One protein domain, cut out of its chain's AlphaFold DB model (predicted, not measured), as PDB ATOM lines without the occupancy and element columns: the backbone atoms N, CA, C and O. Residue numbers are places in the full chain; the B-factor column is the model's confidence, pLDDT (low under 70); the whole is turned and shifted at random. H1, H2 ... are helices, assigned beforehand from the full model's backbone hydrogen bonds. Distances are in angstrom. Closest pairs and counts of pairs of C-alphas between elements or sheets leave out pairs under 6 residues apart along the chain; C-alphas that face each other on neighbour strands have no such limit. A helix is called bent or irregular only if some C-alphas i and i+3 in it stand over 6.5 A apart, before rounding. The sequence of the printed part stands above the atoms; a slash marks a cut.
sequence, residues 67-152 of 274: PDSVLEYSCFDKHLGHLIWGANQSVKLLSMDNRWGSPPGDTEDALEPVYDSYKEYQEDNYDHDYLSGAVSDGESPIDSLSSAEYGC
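Overview. This is residues 67 to 152 of the 274 residues of an uncharacterized protein of Micavibrio sp. TMED27 (UniProt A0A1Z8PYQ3). A long helix, H2, and a shorter one, H1, lie side by side as a helical hairpin; at one end, residues 97 to 102 of their link stick out. H3 is at the other end, and residues 134 to 146 fold back along the hairpin. The 86 printed residues hold three named helices, H1, H2, H3, and no named strand: all helix, with 38 residues in named elements, under half. The rod is loose, radius of gyration of the C-alphas 15.5 A, spanning 52 by 22 by 19 A.

Along the chain. H2, residues 107 to 126, measures 27.6 A and ends at C-alpha 126 (293.473, 238.201, 364.420). It has a kink of 32 degrees near residue 114 and is only just irregular: C-alphas 110 and 113 are 6.9 A apart. H1, residues 76 to 89, measures 20.0 A from C-alpha 76 (301.845, 226.590, 361.791). H3 is residues 130 to 133.

Arrangement. H1 and H2 touch, closest at the C-alphas of Ile 84 and Glu 108, 6.1 A. They run opposite ways at a shallow tilt of 15 degrees. H3 is apart from both. Every O i to N i+4 pair is within hydrogen-bond range in H1, 14 of 16 in H2; H3 is too short for one.

Size, cuts and confidence. The printed part has no cut. The link H1 to H2 is long. Mean pLDDT of the printed part is 70.1; 45 residues are under 70, among them 86 to 105.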
ATOM      1  N   PRO A  67     282.835 233.792 360.166       62.44
ATOM      2  CA  PRO A  67     283.849 232.796 359.864       62.44
ATOM      3  C   PRO A  67     285.224 233.367 360.227       62.44
ATOM      4  O   PRO A  67     285.641 234.369 359.644       62.44
ATOM      5  N   ASP A  68     285.889 232.725 361.179       69.38
ATOM      6  CA  ASP A  68     287.297 232.967 361.494       69.38
ATOM      7  C   ASP A  68     288.170 232.487 360.321       69.38
ATOM      8  O   ASP A  68     287.729 231.715 359.452       69.38
ATOM      9  N   SER A  69     289.404 232.982 360.235       73.00
ATOM     10  CA  SER A  69     290.278 232.597 359.124       73.00
ATOM     11  C   SER A  69     290.873 231.201 359.338       73.00
ATOM     12  O   SER A  69     291.123 230.770 360.456       73.00
ATOM     13  N   VAL A  70     291.169 230.477 358.254       73.75
ATOM     14  CA  VAL A  70     291.848 229.169 358.365       73.75
ATOM     15  C   VAL A  70     293.261 229.317 358.942       73.75
ATOM     16  O   VAL A  70     293.767 228.390 359.566       73.75
ATOM     17  N   LEU A  71     293.901 230.468 358.720       74.12
ATOM     18  CA  LEU A  71     295.251 230.724 359.215       74.12
ATOM     19  C   LEU A  71     295.267 230.964 360.729       74.12
ATOM     20  O   LEU A  71     296.210 230.573 361.399       74.12
ATOM     21  N   GLU A  72     294.201 231.540 361.266       71.75
ATOM     22  CA  GLU A  72     294.028 231.776 362.697       71.75
ATOM     23  C   GLU A  72     293.916 230.473 363.500       71.75
ATOM     24  O   GLU A  72     294.451 230.385 364.598       71.75
ATOM     25  N   TYR A  73     293.303 229.433 362.928       70.62
ATOM     26  CA  TYR A  73     293.296 228.091 363.518       70.62
ATOM     27  C   TYR A  73     294.517 227.245 363.143       70.62
ATOM     28  O   TYR A  73     294.585 226.057 363.480       70.62
ATOM     29  N   SER A  74     295.451 227.800 362.371       74.25
ATOM     30  CA  SER A  74     296.614 227.045 361.933       74.25
ATOM     31  C   SER A  74     297.640 226.975 363.058       74.25
ATOM     32  O   SER A  74     298.093 227.992 363.560       74.25
ATOM     33  N   CYS A  75     298.076 225.770 363.411       75.69
ATOM     34  CA  CYS A  75     299.197 225.582 364.337       75.69
ATOM     35  C   CYS A  75     300.532 225.580 363.591       75.69
ATOM     36  O   CYS A  75     301.368 224.681 363.753       75.69
ATOM     37  N   PHE A  76     300.677 226.516 362.656       80.25
ATOM     38  CA  PHE A  76     301.845 226.590 361.791       80.25
ATOM     39  C   PHE A  76     303.116 226.883 362.596       80.25
ATOM     40  O   PHE A  76     304.164 226.294 362.340       80.25
ATOM     41  N   ASP A  77     303.008 227.717 363.621       78.94
ATOM     42  CA  ASP A  77     304.071 228.038 364.565       78.94
ATOM     43  C   ASP A  77     304.566 226.810 365.353       78.94
ATOM     44  O   ASP A  77     305.765 226.521 365.367       78.94
ATOM     45  N   LYS A  78     303.656 226.010 365.915       77.88
ATOM     46  CA  LYS A  78     303.979 224.751 366.601       77.88
ATOM     47  C   LYS A  78     304.563 223.716 365.652       77.88
ATOM     48  O   LYS A  78     305.460 222.962 366.030       77.88
ATOM     49  N   HIS A  79     304.079 223.681 364.411       78.94
ATOM     50  CA  HIS A  79     304.648 222.834 363.367       78.94
ATOM     51  C   HIS A  79     306.108 223.215 363.086       78.94
ATOM     52  O   HIS A  79     306.971 222.339 363.043       78.94
ATOM     53  N   LEU A  80     306.404 224.511 362.944       79.44
ATOM     54  CA  LEU A  80     307.769 225.007 362.758       79.44
ATOM     55  C   LEU A  80     308.662 224.709 363.966       79.44
ATOM     56  O   LEU A  80     309.777 224.217 363.786       79.44
ATOM     57  N   GLY A  81     308.178 224.945 365.186       77.31
ATOM     58  CA  GLY A  81     308.948 224.669 366.398       77.31
ATOM     59  C   GLY A  81     309.282 223.182 366.558       77.31
ATOM     60  O   GLY A  81     310.427 222.824 366.840       77.31
ATOM     61  N   HIS A  82     308.337 222.290 366.251       75.50
ATOM     62  CA  HIS A  82     308.591 220.849 366.292       75.50
ATOM     63  C   HIS A  82     309.541 220.376 365.180       75.50
ATOM     64  O   HIS A  82     310.376 219.496 365.406       75.50
ATOM     65  N   LEU A  83     309.475 220.982 363.986       76.50
ATOM     66  CA  LEU A  83     310.457 220.736 362.925       76.50
ATOM     67  C   LEU A  83     311.873 221.138 363.355       76.50
ATOM     68  O   LEU A  83     312.817 220.396 363.085       76.50
ATOM     69  N   ILE A  84     312.031 222.279 364.031       75.19
ATOM     70  CA  ILE A  84     313.325 222.741 364.556       75.19
ATOM     71  C   ILE A  84     313.822 221.805 365.652       75.19
ATOM     72  O   ILE A  84     314.983 221.396 365.624       75.19
ATOM     73  N   TRP A  85     312.949 221.408 366.579       74.44
ATOM     74  CA  TRP A  85     313.297 220.439 367.609       74.44
ATOM     75  C   TRP A  85     313.796 219.123 366.998       74.44
ATOM     76  O   TRP A  85     314.896 218.678 367.332       74.44
ATOM     77  N   GLY A  86     313.065 218.555 366.031       68.94
ATOM     78  CA  GLY A  86     313.490 217.361 365.298       68.94
ATOM     79  C   GLY A  86     314.819 217.558 364.558       68.94
ATOM     80  O   GLY A  86     315.721 216.734 364.682       68.94
ATOM     81  N   ALA A  87     314.990 218.684 363.859       69.50
ATOM     82  CA  ALA A  87     316.223 219.001 363.134       69.50
ATOM     83  C   ALA A  87     317.444 219.180 364.053       69.50
ATOM     84  O   ALA A  87     318.570 218.890 363.637       69.50
ATOM     85  N   ASN A  88     317.231 219.644 365.287       67.62
ATOM     86  CA  ASN A  88     318.271 219.802 366.302       67.62
ATOM     87  C   ASN A  88     318.640 218.473 366.975       67.62
ATOM     88  O   ASN A  88     319.798 218.289 367.357       67.62
ATOM     89  N   GLN A  89     317.686 217.548 367.128       64.69
ATOM     90  CA  GLN A  89     317.945 216.235 367.728       64.69
ATOM     91  C   GLN A  89     318.673 215.293 366.773       64.69
ATOM     92  O   GLN A  89     319.482 214.474 367.222       64.69
ATOM     93  N   SER A  90     318.436 215.410 365.466       54.53
ATOM     94  CA  SER A  90     318.970 214.420 364.549       54.53
ATOM     95  C   SER A  90     318.877 214.797 363.078       54.53
ATOM     96  O   SER A  90     317.984 215.504 362.630       54.53
ATOM     97  N   VAL A  91     319.889 214.317 362.343       56.06
ATOM     98  CA  VAL A  91     320.069 214.380 360.885       56.06
ATOM     99  C   VAL A  91     319.397 215.591 360.252       56.06
ATOM    100  O   VAL A  91     318.312 215.496 359.699       56.06
ATOM    101  N   LYS A  92     320.099 216.722 360.325       60.00
ATOM    102  CA  LYS A  92     319.907 217.945 359.544       60.00
ATOM    103  C   LYS A  92     318.931 217.783 358.352       60.00
ATOM    104  O   LYS A  92     319.331 217.480 357.226       60.00
ATOM    105  N   LEU A  93     317.641 217.983 358.631       61.12
ATOM    106  CA  LEU A  93     316.503 217.614 357.773       61.12
ATOM    107  C   LEU A  93     316.463 218.359 356.424       61.12
ATOM    108  O   LEU A  93     315.828 217.898 355.479       61.12
ATOM    109  N   LEU A  94     317.159 219.496 356.309       61.62
ATOM    110  CA  LEU A  94     317.081 220.408 355.162       61.62
ATOM    111  C   LEU A  94     318.408 220.577 354.415       61.62
ATOM    112  O   LEU A  94     318.859 221.700 354.205       61.62
ATOM    113  N   SER A  95     319.069 219.484 354.010       58.25
ATOM    114  CA  SER A  95     320.345 219.534 353.253       58.25
ATOM    115  C   SER A  95     321.455 220.347 353.936       58.25
ATOM    116  O   SER A  95     322.502 220.623 353.344       58.25
ATOM    117  N   MET A  96     321.248 220.749 355.182       60.22
ATOM    118  CA  MET A  96     322.283 221.331 355.989       60.22
ATOM    119  C   MET A  96     323.188 220.143 356.238       60.22
ATOM    120  O   MET A  96     322.844 219.224 356.939       60.22
ATOM    121  N   ASP A  97     324.303 220.020 355.569       60.88
ATOM    122  CA  ASP A  97     325.348 219.103 355.968       60.88
ATOM    123  C   ASP A  97     326.634 219.897 355.834       60.88
ATOM    124  O   ASP A  97     326.707 220.912 355.145       60.88
ATOM    125  N   ASN A  98     327.653 219.505 356.582       62.53
ATOM    126  CA  ASN A  98     328.961 220.111 356.385       62.53
ATOM    127  C   ASN A  98     329.691 219.496 355.177       62.53
ATOM    128  O   ASN A  98     330.879 219.753 354.989       62.53
ATOM    129  N   ARG A  99     329.004 218.680 354.358       65.50
ATOM    130  CA  ARG A  99     329.602 217.960 353.227       65.50
ATOM    131  C   ARG A  99     330.070 218.923 352.145       65.50
ATOM    132  O   ARG A  99     331.061 218.631 351.480       65.50
ATOM    133  N   TRP A 100     329.398 220.068 352.000       63.00
ATOM    134  CA  TRP A 100     329.723 221.098 351.006       63.00
ATOM    135  C   TRP A 100     330.313 222.392 351.599       63.00
ATOM    136  O   TRP A 100     330.552 223.345 350.860       63.00
ATOM    137  N   GLY A 101     330.597 222.428 352.906       64.69
ATOM    138  CA  GLY A 101     331.124 223.598 353.626       64.69
ATOM    139  C   GLY A 101     330.423 223.812 354.968       64.69
ATOM    140  O   GLY A 101     329.443 223.136 355.255       64.69
ATOM    141  N   SER A 102     330.906 224.732 355.812       63.94
ATOM    142  CA  SER A 102     330.142 225.109 357.012       63.94
ATOM    143  C   SER A 102     328.836 225.780 356.580       63.94
ATOM    144  O   SER A 102     328.913 226.797 355.883       63.94
ATOM    145  N   PRO A 103     327.661 225.242 356.956       61.38
ATOM    146  CA  PRO A 103     326.405 225.923 356.690       61.38
ATOM    147  C   PRO A 103     326.414 227.299 357.384       61.38
ATOM    148  O   PRO A 103     326.963 227.419 358.480       61.38
ATOM    149  N   PRO A 104     325.874 228.346 356.737       55.44
ATOM    150  CA  PRO A 104     325.922 229.722 357.237       55.44
ATOM    151  C   PRO A 104     324.981 230.014 358.421       55.44
ATOM    152  O   PRO A 104     324.927 231.163 358.845       55.44
ATOM    153  N   GLY A 105     324.274 229.012 358.946       63.41
ATOM    154  CA  GLY A 105     323.361 229.123 360.085       63.41
ATOM    155  C   GLY A 105     322.759 227.764 360.445       63.41
ATOM    156  O   GLY A 105     322.969 226.781 359.717       63.41
ATOM    157  N   ASP A 106     322.030 227.729 361.556       70.75
ATOM    158  CA  ASP A 106     321.250 226.569 361.992       70.75
ATOM    159  C   ASP A 106     319.827 226.616 361.392       70.75
ATOM    160  O   ASP A 106     319.406 227.613 360.803       70.75
ATOM    161  N   THR A 107     319.078 225.509 361.469       72.69
ATOM    162  CA  THR A 107     317.715 225.404 360.898       72.69
ATOM    163  C   THR A 107     316.767 226.473 361.453       72.69
ATOM    164  O   THR A 107     315.873 226.930 360.746       72.69
ATOM    165  N   GLU A 108     316.992 226.884 362.700       74.94
ATOM    166  CA  GLU A 108     316.261 227.949 363.388       74.94
ATOM    167  C   GLU A 108     316.449 229.307 362.696       74.94
ATOM    168  O   GLU A 108     315.456 229.909 362.295       74.94
ATOM    169  N   ASP A 109     317.692 229.712 362.403       77.50
ATOM    170  CA  ASP A 109     318.007 230.986 361.726       77.50
ATOM    171  C   ASP A 109     317.319 231.115 360.353       77.50
ATOM    172  O   ASP A 109     317.019 232.210 359.875       77.50
ATOM    173  N   ALA A 110     317.102 229.985 359.672       76.94
ATOM    174  CA  ALA A 110     316.453 229.953 358.365       76.94
ATOM    175  C   ALA A 110     314.919 230.045 358.447       76.94
ATOM    176  O   ALA A 110     314.285 230.471 357.478       76.94
ATOM    177  N   LEU A 111     314.327 229.622 359.566       80.50
ATOM    178  CA  LEU A 111     312.877 229.550 359.766       80.50
ATOM    179  C   LEU A 111     312.332 230.714 360.601       80.50
ATOM    180  O   LEU A 111     311.160 231.056 360.445       80.50
ATOM    181  N   GLU A 112     313.169 231.365 361.407       83.12
ATOM    182  CA  GLU A 112     312.806 232.529 362.222       83.12
ATOM    183  C   GLU A 112     312.166 233.669 361.401       83.12
ATOM    184  O   GLU A 112     311.083 234.110 361.774       83.12
ATOM    185  N   PRO A 113     312.664 234.057 360.205       85.62
ATOM    186  CA  PRO A 113     312.009 235.102 359.409       85.62
ATOM    187  C   PRO A 113     310.609 234.721 358.904       85.62
ATOM    188  O   PRO A 113     309.764 235.589 358.687       85.62
ATOM    189  N   VAL A 114     310.363 233.427 358.667       85.81
ATOM    190  CA  VAL A 114     309.039 232.928 358.259       85.81
ATOM    191  C   VAL A 114     308.089 232.994 359.448       85.81
ATOM    192  O   VAL A 114     306.953 233.442 359.298       85.81
ATOM    193  N   TYR A 115     308.573 232.598 360.624       85.12
ATOM    194  CA  TYR A 115     307.817 232.672 361.863       85.12
ATOM    195  C   TYR A 115     307.463 234.112 362.249       85.12
ATOM    196  O   TYR A 115     306.293 234.392 362.488       85.12
ATOM    197  N   ASP A 116     308.421 235.039 362.205       86.44
ATOM    198  CA  ASP A 116     308.191 236.453 362.516       86.44
ATOM    199  C   ASP A 116     307.109 237.059 361.616       86.44
ATOM    200  O   ASP A 116     306.204 237.744 362.091       86.44
ATOM    201  N   SER A 117     307.148 236.742 360.316       86.81
ATOM    202  CA  SER A 117     306.136 237.217 359.364       86.81
ATOM    203  C   SER A 117     304.740 236.649 359.637       86.81
ATOM    204  O   SER A 117     303.739 237.332 359.423       86.81
ATOM    205  N   TYR A 118     304.667 235.402 360.111       84.31
ATOM    206  CA  TYR A 118     303.417 234.767 360.512       84.31
ATOM    207  C   TYR A 118     302.873 235.395 361.795       84.31
ATOM    208  O   TYR A 118     301.701 235.762 361.832       84.31
ATOM    209  N   LYS A 119     303.729 235.570 362.808       84.12
ATOM    210  CA  LYS A 119     303.374 236.167 364.096       84.12
ATOM    211  C   LYS A 119     302.846 237.590 363.929       84.12
ATOM    212  O   LYS A 119     301.757 237.883 364.407       84.12
ATOM    213  N   GLU A 120     303.564 238.438 363.191       86.88
ATOM    214  CA  GLU A 120     303.137 239.816 362.907       86.88
ATOM    215  C   GLU A 120     301.781 239.832 362.185       86.88
ATOM    216  O   GLU A 120     300.877 240.572 362.564       86.88
ATOM    217  N   TYR A 121     301.592 238.961 361.187       83.50
ATOM    218  CA  TYR A 121     300.314 238.863 360.487       83.50
ATOM    219  C   TYR A 121     299.174 238.398 361.402       83.50
ATOM    220  O   TYR A 121     298.067 238.931 361.303       83.50
ATOM    221  N   GLN A 122     299.422 237.418 362.273       80.19
ATOM    222  CA  GLN A 122     298.417 236.904 363.194       80.19
ATOM    223  C   GLN A 122     298.001 237.970 364.211       80.19
ATOM    224  O   GLN A 122     296.809 238.225 364.357       80.19
ATOM    225  N   GLU A 123     298.963 238.633 364.852       79.88
ATOM    226  CA  GLU A 123     298.702 239.672 365.853       79.88
ATOM    227  C   GLU A 123     298.008 240.902 365.235       79.88
ATOM    228  O   GLU A 123     297.052 241.424 365.803       79.88
ATOM    229  N   ASP A 124     298.396 241.336 364.032       82.88
ATOM    230  CA  ASP A 124     297.789 242.518 363.402       82.88
ATOM    231  C   ASP A 124     296.359 242.285 362.884       82.88
ATOM    232  O   ASP A 124     295.575 243.233 362.767       82.88
ATOM    233  N   ASN A 125     296.019 241.047 362.505       76.94
ATOM    234  CA  ASN A 125     294.755 240.743 361.819       76.94
ATOM    235  C   ASN A 125     293.764 239.941 362.671       76.94
ATOM    236  O   ASN A 125     292.564 240.035 362.410       76.94
ATOM    237  N   TYR A 126     294.248 239.185 363.659       74.94
ATOM    238  CA  TYR A 126     293.473 238.201 364.420       74.94
ATOM    239  C   TYR A 126     293.702 238.293 365.939       74.94
ATOM    240  O   TYR A 126     293.525 237.307 366.645       74.94
ATOM    241  N   ASP A 127     294.055 239.474 366.466       69.75
ATOM    242  CA  ASP A 127     294.017 239.765 367.913       69.75
ATOM    243  C   ASP A 127     292.560 239.881 368.403       69.75
ATOM    244  O   ASP A 127     292.029 240.962 368.685       69.75
ATOM    245  N   HIS A 128     291.857 238.749 368.386       65.50
ATOM    246  CA  HIS A 128     290.494 238.607 368.866       65.50
ATOM    247  C   HIS A 128     290.197 237.176 369.322       65.50
ATOM    248  O   HIS A 128     290.721 236.200 368.798       65.50
ATOM    249  N   ASP A 129     289.276 237.054 370.269       68.50
ATOM    250  CA  ASP A 129     288.732 235.775 370.721       68.50
ATOM    251  C   ASP A 129     288.056 235.002 369.568       68.50
ATOM    252  O   ASP A 129     287.241 235.569 368.822       68.50
ATOM    253  N   TYR A 130     288.314 233.692 369.466       67.19
ATOM    254  CA  TYR A 130     287.694 232.842 368.446       67.19
ATOM    255  C   TYR A 130     286.174 232.789 368.585       67.19
ATOM    256  O   TYR A 130     285.574 233.006 369.650       67.19
ATOM    257  N   LEU A 131     285.526 232.463 367.469       65.69
ATOM    258  CA  LEU A 131     284.084 232.357 367.348       65.69
ATOM    259  C   LEU A 131     283.360 233.609 367.870       65.69
ATOM    260  O   LEU A 131     282.316 233.509 368.528       65.69
ATOM    261  N   SER A 132     283.898 234.793 367.545       62.12
ATOM    262  CA  SER A 132     283.347 236.100 367.917       62.12
ATOM    263  C   SER A 132     283.233 236.317 369.439       62.12
ATOM    264  O   SER A 132     282.195 236.798 369.905       62.12
ATOM    265  N   GLY A 133     284.266 235.984 370.222       61.88
ATOM    266  CA  GLY A 133     284.234 236.202 371.681       61.88
ATOM    267  C   GLY A 133     283.658 235.053 372.495       61.88
ATOM    268  O   GLY A 133     283.423 235.202 373.692       61.88
ATOM    269  N   ALA A 134     283.364 233.919 371.862       57.00
ATOM    270  CA  ALA A 134     282.796 232.781 372.572       57.00
ATOM    271  C   ALA A 134     283.850 231.838 373.155       57.00
ATOM    272  O   ALA A 134     283.506 230.971 373.959       57.00
ATOM    273  N   VAL A 135     285.098 232.002 372.731       58.94
ATOM    274  CA  VAL A 135     286.247 231.218 373.166       58.94
ATOM    275  C   VAL A 135     287.323 232.211 373.543       58.94
ATOM    276  O   VAL A 135     287.867 232.889 372.680       58.94
ATOM    277  N   SER A 136     287.599 232.312 374.838       56.56
ATOM    278  CA  SER A 136     288.691 233.141 375.354       56.56
ATOM    279  C   SER A 136     290.073 232.562 375.055       56.56
ATOM    280  O   SER A 136     291.078 233.238 375.242       56.56
ATOM    281  N   ASP A 137     290.124 231.298 374.634       56.28
ATOM    282  CA  ASP A 137     291.349 230.512 374.519       56.28
ATOM    283  C   ASP A 137     291.783 230.447 373.051       56.28
ATOM    284  O   ASP A 137     291.965 229.376 372.474       56.28
ATOM    285  N   GLY A 138     291.890 231.622 372.426       57.44
ATOM    286  CA  GLY A 138     292.594 231.747 371.159       57.44
ATOM    287  C   GLY A 138     294.048 231.318 371.334       57.44
ATOM    288  O   GLY A 138     294.689 231.689 372.320       57.44
ATOM    289  N   GLU A 139     294.585 230.523 370.413       60.66
ATOM    290  CA  GLU A 139     295.992 230.146 370.489       60.66
ATOM    291  C   GLU A 139     296.861 231.347 370.158       60.66
ATOM    292  O   GLU A 139     296.859 231.879 369.047       60.66
ATOM    293  N   SER A 140     297.586 231.790 371.179       66.25
ATOM    294  CA  SER A 140     298.586 232.832 371.035       66.25
ATOM    295  C   SER A 140     299.819 232.244 370.349       66.25
ATOM    296  O   SER A 140     300.244 231.150 370.736       66.25
ATOM    297  N   PRO A 141     300.420 232.952 369.377       70.31
ATOM    298  CA  PRO A 141     301.654 232.491 368.757       70.31
ATOM    299  C   PRO A 141     302.742 232.260 369.813       70.31
ATOM    300  O   PRO A 141     302.916 233.063 370.734       70.31
ATOM    301  N   ILE A 142     303.483 231.158 369.686       72.06
ATOM    302  CA  ILE A 142     304.519 230.754 370.654       72.06
ATOM    303  C   ILE A 142     305.590 231.836 370.903       72.06
ATOM    304  O   ILE A 142     306.090 232.493 369.996       72.06
ATOM    305  N   ASP A 143     306.059 232.001 372.138       69.62
ATOM    306  CA  ASP A 143     307.086 233.020 372.426       69.62
ATOM    307  C   ASP A 143     308.465 232.704 371.817       69.62
ATOM    308  O   ASP A 143     309.279 233.605 371.613       69.62
ATOM    309  N   SER A 144     308.742 231.430 371.521       69.19
ATOM    310  CA  SER A 144     309.981 230.981 370.883       69.19
ATOM    311  C   SER A 144     309.770 229.676 370.119       69.19
ATOM    312  O   SER A 144     309.152 228.739 370.627       69.19
ATOM    313  N   LEU A 145     310.372 229.588 368.931       72.31
ATOM    314  CA  LEU A 145     310.418 228.374 368.115       72.31
ATOM    315  C   LEU A 145     311.179 227.215 368.787       72.31
ATOM    316  O   LEU A 145     310.892 226.052 368.518       72.31
ATOM    317  N   SER A 146     312.133 227.514 369.673       64.31
ATOM    318  CA  SER A 146     313.042 226.524 370.272       64.31
ATOM    319  C   SER A 146     312.415 225.633 371.357       64.31
ATOM    320  O   SER A 146     313.012 224.629 371.751       64.31
ATOM    321  N   SER A 147     311.223 225.980 371.856       58.09
ATOM    322  CA  SER A 147     310.593 225.345 373.024       58.09
ATOM    323  C   SER A 147     309.207 224.749 372.763       58.09
ATOM    324  O   SER A 147     308.528 224.378 373.719       58.09
ATOM    325  N   ALA A 148     308.750 224.689 371.512       58.06
ATOM    326  CA  ALA A 148     307.383 224.269 371.223       58.06
ATOM    327  C   ALA A 148     307.225 222.740 371.303       58.06
ATOM    328  O   ALA A 148     307.671 222.006 370.419       58.06
ATOM    329  N   GLU A 149     306.548 222.259 372.348       60.84
ATOM    330  CA  GLU A 149     305.895 220.948 372.313       60.84
ATOM    331  C   GLU A 149     304.780 220.991 371.253       60.84
ATOM    332  O   GLU A 149     303.998 221.944 371.185       60.84
ATOM    333  N   TYR A 150     304.707 219.974 370.389       59.91
ATOM    334  CA  TYR A 150     303.672 219.906 369.359       59.91
ATOM    335  C   TYR A 150     302.349 219.438 369.966       59.91
ATOM    336  O   TYR A 150     302.113 218.247 370.087       59.91
ATOM    337  N   GLY A 151     301.477 220.366 370.347       64.88
ATOM    338  CA  GLY A 151     300.093 220.065 370.727       64.88
ATOM    339  C   GLY A 151     299.163 221.028 370.013       64.88
ATOM    340  O   GLY A 151     299.063 222.177 370.423       64.88
ATOM    341  N   CYS A 152     298.557 220.609 368.905       68.56
ATOM    342  CA  CYS A 152     297.661 221.441 368.105       68.56
ATOM    343  C   CYS A 152     296.240 220.886 368.177       68.56
ATOM    344  O   CYS A 152     295.889 219.983 367.418       68.56
TER     345      CYS A 152